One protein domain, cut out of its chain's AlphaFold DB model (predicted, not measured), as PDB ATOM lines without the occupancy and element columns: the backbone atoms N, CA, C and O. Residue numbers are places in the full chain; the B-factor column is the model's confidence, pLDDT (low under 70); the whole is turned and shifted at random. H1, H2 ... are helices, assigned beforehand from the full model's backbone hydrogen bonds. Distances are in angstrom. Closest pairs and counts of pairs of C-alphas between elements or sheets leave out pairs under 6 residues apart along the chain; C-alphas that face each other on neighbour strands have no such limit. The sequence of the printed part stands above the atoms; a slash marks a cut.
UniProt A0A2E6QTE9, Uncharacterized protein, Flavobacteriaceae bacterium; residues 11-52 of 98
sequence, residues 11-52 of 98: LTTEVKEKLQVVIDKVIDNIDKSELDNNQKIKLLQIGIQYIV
ATOM      1  N   LEU A  11     137.440 179.061 176.469       60.84
ATOM      2  CA  LEU A  11     138.436 177.998 176.623       60.84
ATOM      3  C   LEU A  11     138.021 176.711 175.889       60.84
ATOM      4  O   LEU A  11     138.859 176.037 175.305       60.84
ATOM      5  N   THR A  12     136.726 176.379 175.870       69.38
ATOM      6  CA  THR A  12     136.248 175.171 175.176       69.38
ATOM      7  C   THR A  12     136.245 175.317 173.661       69.38
ATOM      8  O   THR A  12     136.408 174.314 172.978       69.38
ATOM      9  N   THR A  13     136.088 176.528 173.118       76.25
ATOM     10  CA  THR A  13     136.108 176.746 171.665       76.25
ATOM     11  C   THR A  13     137.503 176.633 171.079       76.25
ATOM     12  O   THR A  13     137.678 175.876 170.132       76.25
ATOM     13  N   GLU A  14     138.504 177.272 171.685       78.12
ATOM     14  CA  GLU A  14     139.890 177.161 171.209       78.12
ATOM     15  C   GLU A  14     140.406 175.718 171.309       78.12
ATOM     16  O   GLU A  14     141.084 175.218 170.412       78.12
ATOM     17  N   VAL A  15     140.064 175.016 172.394       80.62
ATOM     18  CA  VAL A  15     140.417 173.599 172.559       80.62
ATOM     19  C   VAL A  15     139.687 172.731 171.533       80.62
ATOM     20  O   VAL A  15     140.303 171.834 170.962       80.62
ATOM     21  N   LYS A  16     138.409 173.007 171.244       81.00
ATOM     22  CA  LYS A  16     137.643 172.291 170.216       81.00
ATOM     23  C   LYS A  16     138.251 172.474 168.826       81.00
ATOM     24  O   LYS A  16     138.398 171.490 168.113       81.00
ATOM     25  N   GLU A  17     138.642 173.694 168.467       86.19
ATOM     26  CA  GLU A  17     139.294 173.987 167.185       86.19
ATOM     27  C   GLU A  17     140.637 173.260 167.058       86.19
ATOM     28  O   GLU A  17     140.897 172.606 166.050       86.19
ATOM     29  N   LYS A  18     141.470 173.287 168.106       85.12
ATOM     30  CA  LYS A  18     142.744 172.549 168.113       85.12
ATOM     31  C   LYS A  18     142.538 171.040 168.000       85.12
ATOM     32  O   LYS A  18     143.261 170.389 167.252       85.12
ATOM     33  N   LEU A  19     141.559 170.487 168.715       82.19
ATOM     34  CA  LEU A  19     141.217 169.067 168.619       82.19
ATOM     35  C   LEU A  19     140.721 168.702 167.220       82.19
ATOM     36  O   LEU A  19     141.125 167.669 166.704       82.19
ATOM     37  N   GLN A  20     139.911 169.555 166.592       83.81
ATOM     38  CA  GLN A  20     139.444 169.340 165.227       83.81
ATOM     39  C   GLN A  20     140.618 169.269 164.243       83.81
ATOM     40  O   GLN A  20     140.741 168.287 163.525       83.81
ATOM     41  N   VAL A  21     141.553 170.223 164.304       88.88
ATOM     42  CA  VAL A  21     142.757 170.214 163.453       88.88
ATOM     43  C   VAL A  21     143.600 168.949 163.657       88.88
ATOM     44  O   VAL A  21     144.174 168.426 162.705       88.88
ATOM     45  N   VAL A  22     143.716 168.457 164.894       82.88
ATOM     46  CA  VAL A  22     144.450 167.216 165.190       82.88
ATOM     47  C   VAL A  22     143.719 166.003 164.621       82.88
ATOM     48  O   VAL A  22     144.363 165.138 164.038       82.88
ATOM     49  N   ILE A  23     142.393 165.945 164.762       84.88
ATOM     50  CA  ILE A  23     141.569 164.858 164.224       84.88
ATOM     51  C   ILE A  23     141.668 164.820 162.698       84.88
ATOM     52  O   ILE A  23     141.946 163.754 162.160       84.88
ATOM     53  N   ASP A  24     141.525 165.961 162.024       86.00
ATOM     54  CA  ASP A  24     141.605 166.054 160.561       86.00
ATOM     55  C   ASP A  24     142.972 165.564 160.062       86.00
ATOM     56  O   ASP A  24     143.054 164.673 159.221       86.00
ATOM     57  N   LYS A  25     144.062 166.026 160.691       85.19
ATOM     58  CA  LYS A  25     145.419 165.551 160.382       85.19
ATOM     59  C   LYS A  25     145.603 164.059 160.629       85.19
ATOM     60  O   LYS A  25     146.345 163.416 159.896       85.19
ATOM     61  N   VAL A  26     145.016 163.511 161.692       80.19
ATOM     62  CA  VAL A  26     145.111 162.073 161.968       80.19
ATOM     63  C   VAL A  26     144.366 161.303 160.889       80.19
ATOM     64  O   VAL A  26     144.939 160.364 160.362       80.19
ATOM     65  N   ILE A  27     143.152 161.720 160.521       80.19
ATOM     66  CA  ILE A  27     142.357 161.082 159.464       80.19
ATOM     67  C   ILE A  27     143.115 161.080 158.132       80.19
ATOM     68  O   ILE A  27     143.191 160.029 157.496       80.19
ATOM     69  N   ASP A  28     143.733 162.202 157.761       83.06
ATOM     70  CA  ASP A  28     144.524 162.323 156.529       83.06
ATOM     71  C   ASP A  28     145.763 161.407 156.518       83.06
ATOM     72  O   ASP A  28     146.201 160.970 155.457       83.06
ATOM     73  N   ASN A  29     146.314 161.086 157.693       81.31
ATOM     74  CA  ASN A  29     147.488 160.219 157.851       81.31
ATOM     75  C   ASN A  29     147.145 158.732 158.083       81.31
ATOM     76  O   ASN A  29     148.052 157.928 158.289       81.31
ATOM     77  N   ILE A  30     145.867 158.328 158.088       81.00
ATOM     78  CA  ILE A  30     145.490 156.911 158.237       81.00
ATOM     79  C   ILE A  30     145.783 156.172 156.921       81.00
ATOM     80  O   ILE A  30     144.944 156.120 156.020       81.00
ATOM     81  N   ASP A  31     146.954 155.535 156.830       79.19
ATOM     82  CA  ASP A  31     147.271 154.569 155.772       79.19
ATOM     83  C   ASP A  31     146.940 153.129 156.211       79.19
ATOM     84  O   ASP A  31     147.454 152.598 157.197       79.19
ATOM     85  N   LYS A  32     146.088 152.451 155.430       72.06
ATOM     86  CA  LYS A  32     145.688 151.044 155.631       72.06
ATOM     87  C   LYS A  32     146.863 150.069 155.523       72.06
ATOM     88  O   LYS A  32     146.763 148.955 156.046       72.06
ATOM     89  N   SER A  33     147.931 150.465 154.843       77.06
ATOM     90  CA  SER A  33     149.112 149.638 154.595       77.06
ATOM     91  C   SER A  33     150.024 149.561 155.821       77.06
ATOM     92  O   SER A  33     150.588 148.504 156.088       77.06
ATOM     93  N   GLU A  34     150.097 150.636 156.610       82.38
ATOM     94  CA  GLU A  34     150.959 150.741 157.797       82.38
ATOM     95  C   GLU A  34     150.264 150.306 159.102       82.38
ATOM     96  O   GLU A  34     150.915 150.084 160.121       82.38
ATOM     97  N   LEU A  35     148.935 150.154 159.082       81.12
ATOM     98  CA  LEU A  35     148.140 149.783 160.255       81.12
ATOM     99  C   LEU A  35     148.238 148.286 160.594       81.12
ATOM    100  O   LEU A  35     147.954 147.416 159.758       81.12
ATOM    101  N   ASP A  36     148.507 147.997 161.868       87.62
ATOM    102  CA  ASP A  36     148.410 146.654 162.445       87.62
ATOM    103  C   ASP A  36     146.958 146.140 162.429       87.62
ATOM    104  O   ASP A  36     145.986 146.907 162.469       87.62
ATOM    105  N   ASN A  37     146.789 144.817 162.421       87.25
ATOM    106  CA  ASN A  37     145.480 144.165 162.403       87.25
ATOM    107  C   ASN A  37     144.593 144.609 163.577       87.25
ATOM    108  O   ASN A  37     143.398 144.851 163.393       87.25
ATOM    109  N   ASN A  38     145.165 144.811 164.767       88.69
ATOM    110  CA  ASN A  38     144.405 145.297 165.920       88.69
ATOM    111  C   ASN A  38     143.912 146.737 165.734       88.69
ATOM    112  O   ASN A  38     142.801 147.079 166.147       88.69
ATOM    113  N   GLN A  39     144.725 147.593 165.111       86.38
ATOM    114  CA  GLN A  39     144.361 148.983 164.842       86.38
ATOM    115  C   GLN A  39     143.245 149.056 163.795       86.38
ATOM    116  O   GLN A  39     142.293 149.812 163.975       86.38
ATOM    117  N   LYS A  40     143.295 148.200 162.766       83.44
ATOM    118  CA  LYS A  40     142.230 148.054 161.758       83.44
ATOM    119  C   LYS A  40     140.894 147.654 162.384       83.44
ATOM    120  O   LYS A  40     139.871 148.264 162.083       83.44
ATOM    121  N   ILE A  41     140.901 146.676 163.292       89.56
ATOM    122  CA  ILE A  41     139.688 146.225 163.992       89.56
ATOM    123  C   ILE A  41     139.103 147.352 164.853       89.56
ATOM    124  O   ILE A  41     137.901 147.610 164.796       89.56
ATOM    125  N   LYS A  42     139.942 148.072 165.609       88.50
ATOM    126  CA  LYS A  42     139.490 149.216 166.420       88.50
ATOM    127  C   LYS A  42     138.944 150.356 165.560       88.50
ATOM    128  O   LYS A  42     137.918 150.936 165.910       88.50
ATOM    129  N   LEU A  43     139.587 150.652 164.429       86.44
ATOM    130  CA  LEU A  43     139.111 151.662 163.485       86.44
ATOM    131  C   LEU A  43     137.730 151.292 162.937       86.44
ATOM    132  O   LEU A  43     136.838 152.135 162.915       86.44
ATOM    133  N   LEU A  44     137.529 150.026 162.564       84.69
ATOM    134  CA  LEU A  44     136.237 149.527 162.099       84.69
ATOM    135  C   LEU A  44     135.162 149.633 163.193       84.69
ATOM    136  O   LEU A  44     134.059 150.105 162.930       84.69
ATOM    137  N   GLN A  45     135.490 149.248 164.428       87.25
ATOM    138  CA  GLN A  45     134.575 149.323 165.569       87.25
ATOM    139  C   GLN A  45     134.094 150.757 165.827       87.25
ATOM    140  O   GLN A  45     132.902 150.983 166.046       87.25
ATOM    141  N   ILE A  46     135.013 151.725 165.789       86.00
ATOM    142  CA  ILE A  46     134.688 153.143 165.958       86.00
ATOM    143  C   ILE A  46     133.925 153.656 164.728       86.00
ATOM    144  O   ILE A  46     132.905 154.315 164.884       86.00
ATOM    145  N   GLY A  47     134.352 153.317 163.510       82.31
ATOM    146  CA  GLY A  47     133.713 153.762 162.267       82.31
ATOM    147  C   GLY A  47     132.257 153.310 162.139       82.31
ATOM    148  O   GLY A  47     131.386 154.116 161.821       82.31
ATOM    149  N   ILE A  48     131.959 152.050 162.472       83.44
ATOM    150  CA  ILE A  48     130.588 151.517 162.458       83.44
ATOM    151  C   ILE A  48     129.678 152.307 163.402       83.44
ATOM    152  O   ILE A  48     128.521 152.539 163.065       83.44
ATOM    153  N   GLN A  49     130.187 152.776 164.545       80.06
ATOM    154  CA  GLN A  49     129.410 153.591 165.482       80.06
ATOM    155  C   GLN A  49     128.898 154.899 164.866       80.06
ATOM    156  O   GLN A  49     127.839 155.383 165.263       80.06
ATOM    157  N   TYR A  50     129.669 155.478 163.944       78.44
ATOM    158  CA  TYR A  50     129.362 156.756 163.303       78.44
ATOM    159  C   TYR A  50     128.621 156.596 161.973       78.44
ATOM    160  O   TYR A  50     127.898 157.504 161.576       78.44
ATOM    161  N   ILE A  51     128.781 155.456 161.296       77.19
ATOM    162  CA  ILE A  51     128.115 155.164 160.019       77.19
ATOM    163  C   ILE A  51     126.739 154.537 160.245       77.19
ATOM    164  O   ILE A  51     125.792 154.853 159.530       77.19
ATOM    165  N   VAL A  52     126.618 153.637 161.224       79.81
ATOM    166  CA  VAL A  52     125.389 152.884 161.482       79.81
ATOM    167  C   VAL A  52     124.677 153.491 162.691       79.81
ATOM    168  O   VAL A  52     125.175 153.375 163.816       79.81
TER     169      VAL A  52
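AT A GLANCE: This is residues 11 to 52 of the 98 residues of an uncharacterized protein of Flavobacteriaceae bacterium (UniProt A0A2E6QTE9). Two helices, H1 and then H2, form the arms of a wide, open V, with the loop of residues 29 to 36 joining them at its corner. The longer arm, H1, stands free, and so does the part of H2 from residue 44 on. The printed part has 42 residues with two named helices and no named strand; its class is all helix. It is loose, with a radius of gyration of the C-alphas of 12.9 A, and spans 37 by 25 by 14 A, only just elongated.

HOW THE PARTS SIT: H1, residues 11 to 28, is joined by a short link of 8 residues to H2, residues 37 to 51. The two helices are apart, with no C-alpha of one within 8 A of the other. In H1 every O i to N i+4 pair is within hydrogen-bond range; in H2, 9 of 11 are.

IN THESE COORDINATES: H1 begins at C-alpha 11 (138.436, 177.998, 176.623) and is 26.2 A long from first to last C-alpha. H2 is 20.7 A long and ends at C-alpha 51 (128.115, 155.164, 160.019).

THE WHOLE: The C-alphas of Leu 11 and Ser 33, the two farthest apart, are 37.5 A apart. The printed part has no cut. The model's pLDDT is under 70 at residues 11 to 12.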